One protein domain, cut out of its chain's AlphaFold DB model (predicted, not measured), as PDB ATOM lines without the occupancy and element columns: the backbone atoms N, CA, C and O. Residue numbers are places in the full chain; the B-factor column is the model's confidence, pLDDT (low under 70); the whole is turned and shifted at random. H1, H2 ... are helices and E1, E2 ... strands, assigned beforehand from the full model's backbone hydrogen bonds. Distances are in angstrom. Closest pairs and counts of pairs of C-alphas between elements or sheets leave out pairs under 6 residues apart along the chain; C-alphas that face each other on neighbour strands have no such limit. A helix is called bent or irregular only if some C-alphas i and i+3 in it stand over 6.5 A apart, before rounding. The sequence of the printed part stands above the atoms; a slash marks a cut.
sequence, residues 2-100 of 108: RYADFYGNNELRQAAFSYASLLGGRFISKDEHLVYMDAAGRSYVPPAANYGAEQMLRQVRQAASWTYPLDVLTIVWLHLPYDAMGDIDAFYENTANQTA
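AT A GLANCE: This is residues 2 to 100 of the 108 residues of an uncharacterized protein of Flavonifractor plautii 1_3_50AFAA (UniProt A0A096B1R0). A small, strongly turned sheet of four short strands, E1 to E4, sits in the middle, with the helices H1, H2 and H3 gathered at one side and H5 and H6 at the other. H2 and H3 run side by side, H1 stands over E2, and short H4 comes just before E4. The printed part has 99 residues, with the order H1 H2 E1 E2 E3 H3 H4 E4 H5 H6; the sheet order E1 E2 E3 E4 is antiparallel throughout, its strands' lines turning by 118 degrees from edge to edge. The class is mixed, helices and strands, and the whole is compact, with a radius of gyration of the C-alphas of 12.9 A and spans of 34 by 30 by 26 A.

HOW THE PARTS SIT: Start at H1, residues 3 to 8: it lies over E2, residues 33 to 37, stands up from the sheet at 59 degrees, and its closest C-alphas there, Tyr 3 and Leu 34, are 4.5 A apart. H2, residues 10 to 23, touches H1 only at the corner, and only just, with 3 pairs of C-alphas within 8 A, the closest Phe 6 and Leu 12 at 6.7 A. Next find E1, residues 26 to 30, in a hairpin with E2: N 28 and O 35 are 2.8 A apart. E3, residues 43 to 45, forms the next hairpin, with N 36 and O 44 at 2.8 A; E1 E2 E3 are a meander, each strand the antiparallel neighbour of the one before. H3, residues 53 to 65, is not on the sheet but touches H2, closest at the C-alphas of Leu 12 and Leu 57, 5.1 A, the same way at a tilt of 35.0 degrees, only just steep. With residues 59 to 63 alone, H3 touches H4, residues 72 to 76, at the C-alphas of Ala 63 and Val 72, 6.0 A. E4, residues 78 to 80, is the antiparallel neighbour of E3, with N 78 and O 45 at 2.8 A. H5, residues 83 to 86, only grazes the sheet; it is close to but not clearly touching H6, residues 88 to 99, at the C-alphas of Ala 84 and Phe 91, 5.9 A. H6 is on the sheet, near E4, and apart from H1, H2, H3 and H4. Every O i to N i+4 pair is within hydrogen-bond range in H1, H2, H3, H4 and H6; H5 is too short for one, and its one O i to N i+3 pair is not within range.

IN THESE COORDINATES: Find C-alpha 3 at (-37.047, 79.978, 147.989), where H1 begins. H2 measures 20.1 A, H3 18.3 A and H6 16.5 A; E1 measures 12.6 A and E2 12.5 A. H6 ends at C-alpha 99, (-22.390, 92.927, 133.838). H5 is neither bent nor irregular, but only just: C-alphas 83 and 86 are 6.4 A apart.

THE WHOLE: The two C-alphas farthest apart, Thr 67 and Ala 90, are 35.4 A apart. The printed part has no cut and no long link. Look for pLDDT under 70 in residues 67 to 70, 72, 74 and 97 to 100; the mean of the printed part is 86.2.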
ATOM      1  N   ARG A   2     -35.451  80.991 143.519       93.69
ATOM      2  CA  ARG A   2     -36.652  81.120 144.356       93.69
ATOM      3  C   ARG A   2     -36.539  80.228 145.596       93.69
ATOM      4  O   ARG A   2     -36.003  79.122 145.553       93.69
ATOM      5  N   TYR A   3     -37.065  80.697 146.718       94.38
ATOM      6  CA  TYR A   3     -37.047  79.978 147.989       94.38
ATOM      7  C   TYR A   3     -37.787  78.636 147.902       94.38
ATOM      8  O   TYR A   3     -37.394  77.682 148.567       94.38
ATOM      9  N   ALA A   4     -38.818  78.530 147.058       94.06
ATOM     10  CA  ALA A   4     -39.539  77.278 146.830       94.06
ATOM     11  C   ALA A   4     -38.634  76.173 146.257       94.06
ATOM     12  O   ALA A   4     -38.663  75.046 146.755       94.06
ATOM     13  N   ASP A   5     -37.774  76.505 145.289       93.69
ATOM     14  CA  ASP A   5     -36.824  75.559 144.686       93.69
ATOM     15  C   ASP A   5     -35.797  75.072 145.714       93.69
ATOM     16  O   ASP A   5     -35.465  73.887 145.777       93.69
ATOM     17  N   PHE A   6     -35.326  75.989 146.563       94.50
ATOM     18  CA  PHE A   6     -34.465  75.662 147.696       94.50
ATOM     19  C   PHE A   6     -35.177  74.744 148.691       94.50
ATOM     20  O   PHE A   6     -34.635  73.717 149.098       94.50
ATOM     21  N   TYR A   7     -36.402  75.102 149.078       93.75
ATOM     22  CA  TYR A   7     -37.148  74.389 150.103       93.75
ATOM     23  C   TYR A   7     -37.538  72.970 149.661       93.75
ATOM     24  O   TYR A   7     -37.538  72.049 150.483       93.75
ATOM     25  N   GLY A   8     -37.828  72.789 148.369       95.00
ATOM     26  CA  GLY A   8     -38.157  71.501 147.762       95.00
ATOM     27  C   GLY A   8     -36.970  70.544 147.608       95.00
ATOM     28  O   GLY A   8     -37.185  69.346 147.427       95.00
ATOM     29  N   ASN A   9     -35.724  71.020 147.714       95.69
ATOM     30  CA  ASN A   9     -34.530  70.189 147.554       95.69
ATOM     31  C   ASN A   9     -33.912  69.816 148.915       95.69
ATOM     32  O   ASN A   9     -33.234  70.614 149.565       95.69
ATOM     33  N   ASN A  10     -34.128  68.573 149.356       95.56
ATOM     34  CA  ASN A  10     -33.687  68.131 150.678       95.56
ATOM     35  C   ASN A  10     -32.157  68.126 150.850       95.56
ATOM     36  O   ASN A  10     -31.660  68.547 151.895       95.56
ATOM     37  N   GLU A  11     -31.416  67.687 149.832       95.38
ATOM     38  CA  GLU A  11     -29.951  67.656 149.886       95.38
ATOM     39  C   GLU A  11     -29.357  69.060 149.993       95.38
ATOM     40  O   GLU A  11     -28.441  69.292 150.785       95.38
ATOM     41  N   LEU A  12     -29.910  70.005 149.230       94.56
ATOM     42  CA  LEU A  12     -29.510  71.404 149.279       94.56
ATOM     43  C   LEU A  12     -29.765  72.007 150.652       94.56
ATOM     44  O   LEU A  12     -28.868  72.646 151.195       94.56
ATOM     45  N   ARG A  13     -30.928  71.757 151.258       95.00
ATOM     46  CA  ARG A  13     -31.201  72.233 152.622       95.00
ATOM     47  C   ARG A  13     -30.228  71.661 153.646       95.00
ATOM     48  O   ARG A  13     -29.779  72.397 154.520       95.00
ATOM     49  N   GLN A  14     -29.876  70.380 153.544       93.81
ATOM     50  CA  GLN A  14     -28.928  69.760 154.470       93.81
ATOM     51  C   GLN A  14     -27.519  70.350 154.317       93.81
ATOM     52  O   GLN A  14     -26.885  70.694 155.313       93.81
ATOM     53  N   ALA A  15     -27.046  70.527 153.081       91.81
ATOM     54  CA  ALA A  15     -25.758  71.164 152.821       91.81
ATOM     55  C   ALA A  15     -25.750  72.637 153.271       91.81
ATOM     56  O   ALA A  15     -24.796  73.090 153.900       91.81
ATOM     57  N   ALA A  16     -26.840  73.364 153.014       91.56
ATOM     58  CA  ALA A  16     -27.040  74.738 153.456       91.56
ATOM     59  C   ALA A  16     -27.050  74.860 154.986       91.56
ATOM     60  O   ALA A  16     -26.479  75.804 155.523       91.56
ATOM     61  N   PHE A  17     -27.629  73.899 155.707       90.69
ATOM     62  CA  PHE A  17     -27.590  73.880 157.167       90.69
ATOM     63  C   PHE A  17     -26.159  73.734 157.706       90.69
ATOM     64  O   PHE A  17     -25.753  74.497 158.587       90.69
ATOM     65  N   SER A  18     -25.368  72.812 157.146       88.12
ATOM     66  CA  SER A  18     -23.951  72.658 157.509       88.12
ATOM     67  C   SER A  18     -23.147  73.923 157.199       88.12
ATOM     68  O   SER A  18     -22.362  74.379 158.026       88.12
ATOM     69  N   TYR A  19     -23.395  74.531 156.038       88.25
ATOM     70  CA  TYR A  19     -22.787  75.792 155.619       88.25
ATOM     71  C   TYR A  19     -23.132  76.955 156.567       88.25
ATOM     72  O   TYR A  19     -22.248  77.678 157.023       88.25
ATOM     73  N   ALA A  20     -24.411  77.119 156.917       89.88
ATOM     74  CA  ALA A  20     -24.872  78.128 157.870       89.88
ATOM     75  C   ALA A  20     -24.249  77.934 159.256       89.88
ATOM     76  O   ALA A  20     -23.815  78.909 159.861       89.88
ATOM     77  N   SER A  21     -24.150  76.687 159.720       87.62
ATOM     78  CA  SER A  21     -23.518  76.351 161.001       87.62
ATOM     79  C   SER A  21     -22.029  76.706 161.022       87.62
ATOM     80  O   SER A  21     -21.535  77.180 162.040       87.62
ATOM     81  N   LEU A  22     -21.323  76.519 159.900       85.25
ATOM     82  CA  LEU A  22     -19.906  76.867 159.766       85.25
ATOM     83  C   LEU A  22     -19.672  78.384 159.806       85.25
ATOM     84  O   LEU A  22     -18.733  78.846 160.444       85.25
ATOM     85  N   LEU A  23     -20.520  79.154 159.119       85.19
ATOM     86  CA  LEU A  23     -20.342  80.602 158.952       85.19
ATOM     87  C   LEU A  23     -21.143  81.456 159.953       85.19
ATOM     88  O   LEU A  23     -21.009  82.677 159.965       85.19
ATOM     89  N   GLY A  24     -21.989  80.838 160.780       88.50
ATOM     90  CA  GLY A  24     -22.827  81.524 161.769       88.50
ATOM     91  C   GLY A  24     -24.007  82.310 161.183       88.50
ATOM     92  O   GLY A  24     -24.537  83.195 161.848       88.50
ATOM     93  N   GLY A  25     -24.411  82.017 159.944       91.25
ATOM     94  CA  GLY A  25     -25.522  82.694 159.267       91.25
ATOM     95  C   GLY A  25     -26.803  81.864 159.199       91.25
ATOM     96  O   GLY A  25     -26.943  80.831 159.849       91.25
ATOM     97  N   ARG A  26     -27.762  82.310 158.388       94.31
ATOM     98  CA  ARG A  26     -29.052  81.634 158.184       94.31
ATOM     99  C   ARG A  26     -29.641  81.918 156.811       94.31
ATOM    100  O   ARG A  26     -29.416  82.976 156.236       94.31
ATOM    101  N   PHE A  27     -30.464  80.995 156.331       94.25
ATOM    102  CA  PHE A  27     -31.223  81.148 155.094       94.25
ATOM    103  C   PHE A  27     -32.649  81.590 155.426       94.25
ATOM    104  O   PHE A  27     -33.268  81.040 156.338       94.25
ATOM    105  N   ILE A  28     -33.166  82.574 154.696       94.50
ATOM    106  CA  ILE A  28     -34.524  83.103 154.843       94.50
ATOM    107  C   ILE A  28     -35.203  83.246 153.477       94.50
ATOM    108  O   ILE A  28     -34.546  83.265 152.434       94.50
ATOM    109  N   SER A  29     -36.528  83.364 153.509       95.00
ATOM    110  CA  SER A  29     -37.336  83.769 152.359       95.00
ATOM    111  C   SER A  29     -37.599  85.270 152.426       95.00
ATOM    112  O   SER A  29     -38.020  85.770 153.474       95.00
ATOM    113  N   LYS A  30     -37.382  85.981 151.318       93.94
ATOM    114  CA  LYS A  30     -37.761  87.389 151.145       93.94
ATOM    115  C   LYS A  30     -38.318  87.575 149.743       93.94
ATOM    116  O   LYS A  30     -37.607  87.301 148.789       93.94
ATOM    117  N   ASP A  31     -39.576  88.001 149.628       89.44
ATOM    118  CA  ASP A  31     -40.265  88.208 148.342       89.44
ATOM    119  C   ASP A  31     -40.050  87.025 147.381       89.44
ATOM    120  O   ASP A  31     -39.620  87.176 146.242       89.44
ATOM    121  N   GLU A  32     -40.254  85.813 147.912       92.50
ATOM    122  CA  GLU A  32     -40.028  84.518 147.252       92.50
ATOM    123  C   GLU A  32     -38.580  84.187 146.869       92.50
ATOM    124  O   GLU A  32     -38.322  83.095 146.361       92.50
ATOM    125  N   HIS A  33     -37.618  85.065 147.125       93.81
ATOM    126  CA  HIS A  33     -36.204  84.824 146.887       93.81
ATOM    127  C   HIS A  33     -35.537  84.146 148.079       93.81
ATOM    128  O   HIS A  33     -35.867  84.386 149.244       93.81
ATOM    129  N   LEU A  34     -34.556  83.297 147.772       94.88
ATOM    130  CA  LEU A  34     -33.631  82.785 148.772       94.88
ATOM    131  C   LEU A  34     -32.627  83.880 149.146       94.88
ATOM    132  O   LEU A  34     -31.906  84.370 148.277       94.88
ATOM    133  N   VAL A  35     -32.541  84.195 150.436       95.00
ATOM    134  CA  VAL A  35     -31.547  85.123 150.990       95.00
ATOM    135  C   VAL A  35     -30.741  84.410 152.068       95.00
ATOM    136  O   VAL A  35     -31.303  83.740 152.936       95.00
ATOM    137  N   TYR A  36     -29.424  84.572 152.036       94.31
ATOM    138  CA  TYR A  36     -28.534  84.219 153.132       94.31
ATOM    139  C   TYR A  36     -28.201  85.470 153.944       94.31
ATOM    140  O   TYR A  36     -27.819  86.496 153.393       94.31
ATOM    141  N   MET A  37     -28.349  85.387 155.259       94.44
ATOM    142  CA  MET A  37     -27.980  86.443 156.193       94.44
ATOM    143  C   MET A  37     -26.811  85.958 157.040       94.44
ATOM    144  O   MET A  37     -26.920  84.907 157.675       94.44
ATOM    145  N   ASP A  38     -25.708  86.697 157.044       91.50
ATOM    146  CA  ASP A  38     -24.530  86.333 157.828       91.50
ATOM    147  C   ASP A  38     -24.687  86.689 159.319       91.50
ATOM    148  O   ASP A  38     -25.676  87.295 159.746       91.50
ATOM    149  N   ALA A  39     -23.689  86.320 160.125       89.75
ATOM    150  CA  ALA A  39     -23.665  86.602 161.560       89.75
ATOM    151  C   ALA A  39     -23.660  88.109 161.899       89.75
ATOM    152  O   ALA A  39     -24.060  88.492 162.997       89.75
ATOM    153  N   ALA A  40     -23.216  88.964 160.971       91.00
ATOM    154  CA  ALA A  40     -23.198  90.417 161.118       91.00
ATOM    155  C   ALA A  40     -24.514  91.078 160.657       91.00
ATOM    156  O   ALA A  40     -24.645  92.300 160.731       91.00
ATOM    157  N   GLY A  41     -25.490  90.296 160.186       90.69
ATOM    158  CA  GLY A  41     -26.766  90.791 159.674       90.69
ATOM    159  C   GLY A  41     -26.706  91.312 158.236       90.69
ATOM    160  O   GLY A  41     -27.686  91.887 157.759       90.69
ATOM    161  N   ARG A  42     -25.592  91.111 157.523       92.06
ATOM    162  CA  ARG A  42     -25.499  91.430 156.094       92.06
ATOM    163  C   ARG A  42     -26.239  90.376 155.296       92.06
ATOM    164  O   ARG A  42     -26.281  89.205 155.671       92.06
ATOM    165  N   SER A  43     -26.839  90.815 154.203       93.56
ATOM    166  CA  SER A  43     -27.719  89.985 153.393       93.56
ATOM    167  C   SER A  43     -27.102  89.712 152.040       93.56
ATOM    168  O   SER A  43     -26.399  90.547 151.474       93.56
ATOM    169  N   TYR A  44     -27.363  88.516 151.539       92.56
ATOM    170  CA  TYR A  44     -26.756  87.995 150.336       92.56
ATOM    171  C   TYR A  44     -27.770  87.171 149.555       92.56
ATOM    172  O   TYR A  44     -28.595  86.461 150.132       92.56
ATOM    173  N   VAL A  45     -27.691  87.241 148.236       92.88
ATOM    174  CA  VAL A  45     -28.539  86.484 147.314       92.88
ATOM    175  C   VAL A  45     -27.674  85.631 146.392       92.88
ATOM    176  O   VAL A  45     -26.478  85.897 146.251       92.88
ATOM    177  N   PRO A  46     -28.222  84.565 145.785       91.69
ATOM    178  CA  PRO A  46     -27.490  83.805 144.782       91.69
ATOM    179  C   PRO A  46     -26.958  84.711 143.657       91.69
ATOM    180  O   PRO A  46     -27.546  85.755 143.391       91.69
ATOM    181  N   PRO A  47     -25.902  84.317 142.929       87.75
ATOM    182  CA  PRO A  47     -25.307  85.172 141.895       87.75
ATOM    183  C   PRO A  47     -26.242  85.513 140.722       87.75
ATOM    184  O   PRO A  47     -25.951  86.420 139.950       87.75
ATOM    185  N   ALA A  48     -27.358  84.789 140.570       86.38
ATOM    186  CA  ALA A  48     -28.356  85.038 139.536       86.38
ATOM    187  C   ALA A  48     -29.794  84.750 140.009       86.38
ATOM    188  O   ALA A  48     -30.058  83.842 140.813       86.38
ATOM    189  N   ALA A  49     -30.760  85.464 139.428       83.94
ATOM    190  CA  ALA A  49     -32.185  85.274 139.709       83.94
ATOM    191  C   ALA A  49     -32.646  83.833 139.416       83.94
ATOM    192  O   ALA A  49     -33.346  83.220 140.225       83.94
ATOM    193  N   ASN A  50     -32.156  83.238 138.328       85.06
ATOM    194  CA  ASN A  50     -32.463  81.873 137.888       85.06
ATOM    195  C   ASN A  50     -31.438  80.819 138.354       85.06
ATOM    196  O   ASN A  50     -31.367  79.733 137.779       85.06
ATOM    197  N   TYR A  51     -30.634  81.119 139.383       87.50
ATOM    198  CA  TYR A  51     -29.640  80.177 139.905       87.50
ATOM    199  C   TYR A  51     -30.294  78.857 140.338       87.50
ATOM    200  O   TYR A  51     -31.200  78.856 141.173       87.50
ATOM    201  N   GLY A  52     -29.852  77.742 139.751       90.31
ATOM    202  CA  GLY A  52     -30.485  76.432 139.923       90.31
ATOM    203  C   GLY A  52     -30.055  75.696 141.195       90.31
ATOM    204  O   GLY A  52     -28.938  75.878 141.685       90.31
ATOM    205  N   ALA A  53     -30.922  74.814 141.704       91.12
ATOM    206  CA  ALA A  53     -30.691  74.050 142.939       91.12
ATOM    207  C   ALA A  53     -29.403  73.211 142.897       91.12
ATOM    208  O   ALA A  53     -28.614  73.245 143.836       91.12
ATOM    209  N   GLU A  54     -29.142  72.530 141.780       90.38
ATOM    210  CA  GLU A  54     -27.927  71.727 141.579       90.38
ATOM    211  C   GLU A  54     -26.645  72.569 141.574       90.38
ATOM    212  O   GLU A  54     -25.622  72.169 142.129       90.38
ATOM    213  N   GLN A  55     -26.693  73.751 140.953       89.62
ATOM    214  CA  GLN A  55     -25.551  74.669 140.935       89.62
ATOM    215  C   GLN A  55     -25.263  75.164 142.351       89.62
ATOM    216  O   GLN A  55     -24.123  75.101 142.809       89.62
ATOM    217  N   MET A  56     -26.314  75.547 143.077       90.00
ATOM    218  CA  MET A  56     -26.216  75.962 144.469       90.00
ATOM    219  C   MET A  56     -25.662  74.865 145.365       90.00
ATOM    220  O   MET A  56     -24.753  75.128 146.147       90.00
ATOM    221  N   LEU A  57     -26.157  73.634 145.221       91.50
ATOM    222  CA  LEU A  57     -25.715  72.482 146.002       91.50
ATOM    223  C   LEU A  57     -24.215  72.237 145.837       91.50
ATOM    224  O   LEU A  57     -23.514  72.027 146.829       91.50
ATOM    225  N   ARG A  58     -23.715  72.297 144.597       88.75
ATOM    226  CA  ARG A  58     -22.279  72.178 144.322       88.75
ATOM    227  C   ARG A  58     -21.484  73.279 145.016       88.75
ATOM    228  O   ARG A  58     -20.523  72.957 145.707       88.75
ATOM    229  N   GLN A  59     -21.920  74.533 144.903       86.25
ATOM    230  CA  GLN A  59     -21.208  75.665 145.499       86.25
ATOM    231  C   GLN A  59     -21.162  75.601 147.026       86.25
ATOM    232  O   GLN A  59     -20.089  75.717 147.612       86.25
ATOM    233  N   VAL A  60     -22.292  75.346 147.696       87.06
ATOM    234  CA  VAL A  60     -22.307  75.280 149.170       87.06
ATOM    235  C   VAL A  60     -21.497  74.095 149.700       87.06
ATOM    236  O   VAL A  60     -20.842  74.225 150.731       87.06
ATOM    237  N   ARG A  61     -21.483  72.957 148.986       87.62
ATOM    238  CA  ARG A  61     -20.640  71.802 149.337       87.62
ATOM    239  C   ARG A  61     -19.156  72.121 149.165       87.62
ATOM    240  O   ARG A  61     -18.373  71.820 150.062       87.62
ATOM    241  N   GLN A  62     -18.774  72.736 148.046       82.75
ATOM    242  CA  GLN A  62     -17.388  73.143 147.798       82.75
ATOM    243  C   GLN A  62     -16.915  74.142 148.852       82.75
ATOM    244  O   GLN A  62     -15.886  73.917 149.485       82.75
ATOM    245  N   ALA A  63     -17.711  75.171 149.124       81.00
ATOM    246  CA  ALA A  63     -17.422  76.157 150.150       81.00
ATOM    247  C   ALA A  63     -17.254  75.551 151.550       81.00
ATOM    248  O   ALA A  63     -16.311  75.893 152.256       81.00
ATOM    249  N   ALA A  64     -18.123  74.615 151.944       78.25
ATOM    250  CA  ALA A  64     -18.001  73.919 153.226       78.25
ATOM    251  C   ALA A  64     -16.758  73.009 153.308       78.25
ATOM    252  O   ALA A  64     -16.339  72.647 154.405       78.25
ATOM    253  N   SER A  65     -16.174  72.628 152.167       79.38
ATOM    254  CA  SER A  65     -14.952  71.813 152.101       79.38
ATOM    255  C   SER A  65     -13.657  72.631 152.100       79.38
ATOM    256  O   SER A  65     -12.573  72.063 152.256       79.38
ATOM    257  N   TRP A  66     -13.735  73.952 151.909       73.75
ATOM    258  CA  TRP A  66     -12.547  74.794 151.857       73.75
ATOM    259  C   TRP A  66     -11.919  74.957 153.237       73.75
ATOM    260  O   TRP A  66     -12.559  75.314 154.219       73.75
ATOM    261  N   THR A  67     -10.618  74.691 153.283       60.31
ATOM    262  CA  THR A  67      -9.766  74.754 154.481       60.31
ATOM    263  C   THR A  67      -8.971  76.062 154.565       60.31
ATOM    264  O   THR A  67      -8.273  76.292 155.549       60.31
ATOM    265  N   TYR A  68      -9.061  76.911 153.538       54.34
ATOM    266  CA  TYR A  68      -8.309  78.159 153.409       54.34
ATOM    267  C   TYR A  68      -9.171  79.386 153.739       54.34
ATOM    268  O   TYR A  68     -10.386  79.335 153.555       54.34
ATOM    269  N   PRO A  69      -8.555  80.511 154.157       56.44
ATOM    270  CA  PRO A  69      -9.248  81.750 154.515       56.44
ATOM    271  C   PRO A  69      -9.714  82.535 153.273       56.44
ATOM    272  O   PRO A  69      -9.463  83.731 153.149       56.44
ATOM    273  N   LEU A  70     -10.347  81.859 152.313       62.62
ATOM    274  CA  LEU A  70     -11.084  82.526 151.243       62.62
ATOM    275  C   LEU A  70     -12.397  83.050 151.820       62.62
ATOM    276  O   LEU A  70     -13.055  82.355 152.596       62.62
ATOM    277  N   ASP A  71     -12.789  84.262 151.428       70.12
ATOM    278  CA  ASP A  71     -14.100  84.807 151.774       70.12
ATOM    279  C   ASP A  71     -15.182  84.089 150.956       70.12
ATOM    280  O   ASP A  71     -15.632  84.529 149.895       70.12
ATOM    281  N   VAL A  72     -15.563  82.923 151.473       68.38
ATOM    282  CA  VAL A  72     -16.595  82.025 150.963       68.38
ATOM    283  C   VAL A  72     -17.896  82.767 150.638       68.38
ATOM    284  O   VAL A  72     -18.597  82.376 149.701       68.38
ATOM    285  N   LEU A  73     -18.229  83.828 151.383       72.19
ATOM    286  CA  LEU A  73     -19.460  84.578 151.156       72.19
ATOM    287  C   LEU A  73     -19.423  85.296 149.816       72.19
ATOM    288  O   LEU A  73     -20.363  85.177 149.042       72.19
ATOM    289  N   THR A  74     -18.317  85.966 149.510       69.06
ATOM    290  CA  THR A  74     -18.168  86.727 148.260       69.06
ATOM    291  C   THR A  74     -18.038  85.860 147.007       69.06
ATOM    292  O   THR A  74     -18.238  86.360 145.904       69.06
ATOM    293  N   ILE A  75     -17.713  84.572 147.159       74.06
ATOM    294  CA  ILE A  75     -17.564  83.647 146.027       74.06
ATOM    295  C   ILE A  75     -18.885  82.946 145.706       74.06
ATOM    296  O   ILE A  75     -19.237  82.774 144.540       74.06
ATOM    297  N   VAL A  76     -19.626  82.537 146.736       80.56
ATOM    298  CA  VAL A  76     -20.894  81.815 146.560       80.56
ATOM    299  C   VAL A  76     -22.069  82.773 146.393       80.56
ATOM    300  O   VAL A  76     -23.071  82.414 145.773       80.56
ATOM    301  N   TRP A  77     -21.959  83.986 146.933       88.81
ATOM    302  CA  TRP A  77     -23.080  84.896 147.051       88.81
ATOM    303  C   TRP A  77     -22.780  86.304 146.560       88.81
ATOM    304  O   TRP A  77     -21.671  86.821 146.661       88.81
ATOM    305  N   LEU A  78     -23.840  86.954 146.100       90.31
ATOM    306  CA  LEU A  78     -23.856  88.363 145.768       90.31
ATOM    307  C   LEU A  78     -24.377  89.149 146.974       90.31
ATOM    308  O   LEU A  78     -25.446  88.848 147.504       90.31
ATOM    309  N   HIS A  79     -23.623  90.154 147.419       91.19
ATOM    310  CA  HIS A  79     -24.066  91.035 148.498       91.19
ATOM    311  C   HIS A  79     -25.328  91.791 148.073       91.19
ATOM    312  O   HIS A  79     -25.343  92.407 147.009       91.19
ATOM    313  N   LEU A  80     -26.359  91.751 148.919       90.62
ATOM    314  CA  LEU A  80     -27.621  92.457 148.740       90.62
ATOM    315  C   LEU A  80     -27.634  93.694 149.654       90.62
ATOM    316  O   LEU A  80     -27.793  93.552 150.872       90.62
ATOM    317  N   PRO A  81     -27.467  94.905 149.093       91.62
ATOM    318  CA  PRO A  81     -27.593  96.150 149.837       91.62
ATOM    319  C   PRO A  81     -28.959  96.291 150.523       91.62
ATOM    320  O   PRO A  81     -29.971  95.775 150.052       91.62
ATOM    321  N   TYR A  82     -29.000  97.008 151.649       87.50
ATOM    322  CA  TYR A  82     -30.227  97.162 152.438       87.50
ATOM    323  C   TYR A  82     -31.358  97.857 151.660       87.50
ATOM    324  O   TYR A  82     -32.516  97.473 151.781       87.50
ATOM    325  N   ASP A  83     -31.025  98.846 150.836       88.44
ATOM    326  CA  ASP A  83     -31.941  99.547 149.933       88.44
ATOM    327  C   ASP A  83     -32.507  98.632 148.835       88.44
ATOM    328  O   ASP A  83     -33.676  98.754 148.476       88.44
ATOM    329  N   ALA A  84     -31.721  97.659 148.372       88.38
ATOM    330  CA  ALA A  84     -32.145  96.653 147.399       88.38
ATOM    331  C   ALA A  84     -33.023  95.536 148.003       88.38
ATOM    332  O   ALA A  84     -33.693  94.810 147.275       88.38
ATOM    333  N   MET A  85     -33.076  95.405 149.333       87.44
ATOM    334  CA  MET A  85     -33.904  94.403 150.024       87.44
ATOM    335  C   MET A  85     -35.414  94.588 149.776       87.44
ATOM    336  O   MET A  85     -36.196  93.659 149.982       87.44
ATOM    337  N   GLY A  86     -35.841  95.794 149.387       89.19
ATOM    338  CA  GLY A  86     -37.233  96.091 149.051       89.19
ATOM    339  C   GLY A  86     -37.674  95.577 147.678       89.19
ATOM    340  O   GLY A  86     -38.873  95.417 147.477       89.19
ATOM    341  N   ASP A  87     -36.730  95.323 146.767       92.50
ATOM    342  CA  ASP A  87     -36.998  94.873 145.399       92.50
ATOM    343  C   ASP A  87     -35.794  94.090 144.841       92.50
ATOM    344  O   ASP A  87     -34.886  94.624 144.193       92.50
ATOM    345  N   ILE A  88     -35.773  92.792 145.147       91.44
ATOM    346  CA  ILE A  88     -34.680  91.892 144.757       91.44
ATOM    347  C   ILE A  88     -34.694  91.623 143.243       91.44
ATOM    348  O   ILE A  88     -33.630  91.435 142.650       91.44
ATOM    349  N   ASP A  89     -35.865  91.630 142.602       91.31
ATOM    350  CA  ASP A  89     -35.969  91.439 141.152       91.31
ATOM    351  C   ASP A  89     -35.325  92.632 140.417       91.31
ATOM    352  O   ASP A  89     -34.434  92.427 139.585       91.31
ATOM    353  N   ALA A  90     -35.637  93.876 140.808       91.06
ATOM    354  CA  ALA A  90     -34.985  95.070 140.257       91.06
ATOM    355  C   ALA A  90     -33.470  95.099 140.534       91.06
ATOM    356  O   ALA A  90     -32.679  95.561 139.704       91.06
ATOM    357  N   PHE A  91     -33.028  94.583 141.684       90.88
ATOM    358  CA  PHE A  91     -31.603  94.431 141.983       90.88
ATOM    359  C   PHE A  91     -30.892  93.506 140.984       90.88
ATOM    360  O   PHE A  91     -29.808  93.844 140.493       90.88
ATOM    361  N   TYR A  92     -31.498  92.365 140.641       89.12
ATOM    362  CA  TYR A  92     -30.940  91.465 139.633       89.12
ATOM    363  C   TYR A  92     -30.933  92.084 138.240       89.12
ATOM    364  O   TYR A  92     -29.926  91.951 137.545       89.12
ATOM    365  N   GLU A  93     -31.996  92.782 137.835       87.38
ATOM    366  CA  GLU A  93     -32.036  93.488 136.547       87.38
ATOM    367  C   GLU A  93     -30.905  94.518 136.442       87.38
ATOM    368  O   GLU A  93     -30.152  94.537 135.466       87.38
ATOM    369  N   ASN A  94     -30.711  95.321 137.489       85.31
ATOM    370  CA  ASN A  94     -29.647  96.319 137.537       85.31
ATOM    371  C   ASN A  94     -28.248  95.686 137.528       85.31
ATOM    372  O   ASN A  94     -27.357  96.178 136.834       85.31
ATOM    373  N   THR A  95     -28.050  94.577 138.243       80.62
ATOM    374  CA  THR A  95     -26.767  93.853 138.263       80.62
ATOM    375  C   THR A  95     -26.467  93.189 136.914       80.62
ATOM    376  O   THR A  95     -25.334  93.249 136.424       80.62
ATOM    377  N   ALA A  96     -27.474  92.597 136.269       73.06
ATOM    378  CA  ALA A  96     -27.356  92.017 134.934       73.06
ATOM    379  C   ALA A  96     -26.997  93.089 133.890       73.06
ATOM    380  O   ALA A  96     -26.101  92.891 133.071       73.06
ATOM    381  N   ASN A  97     -27.621  94.266 133.973       61.56
ATOM    382  CA  ASN A  97     -27.314  95.395 133.095       61.56
ATOM    383  C   ASN A  97     -25.887  95.936 133.299       61.56
ATOM    384  O   ASN A  97     -25.237  96.338 132.335       61.56
ATOM    385  N   GLN A  98     -25.363  95.906 134.528       59.19
ATOM    386  CA  GLN A  98     -23.982  96.312 134.822       59.19
ATOM    387  C   GLN A  98     -22.943  95.298 134.316       59.19
ATOM    388  O   GLN A  98     -21.873  95.687 133.849       59.19
ATOM    389  N   THR A  99     -23.264  94.003 134.347       53.72
ATOM    390  CA  THR A  99     -22.390  92.927 133.838       53.72
ATOM    391  C   THR A  99     -22.485  92.727 132.324       53.72
ATOM    392  O   THR A  99     -21.532  92.252 131.710       53.72
ATOM    393  N   ALA A 100     -23.560  93.181 131.674       51.44
ATOM    394  CA  ALA A 100     -23.641  93.244 130.211       51.44
ATOM    395  C   ALA A 100     -22.610  94.216 129.591       51.44
ATOM    396  O   ALA A 100     -22.259  94.073 128.421       51.44
TER     397      ALA A 100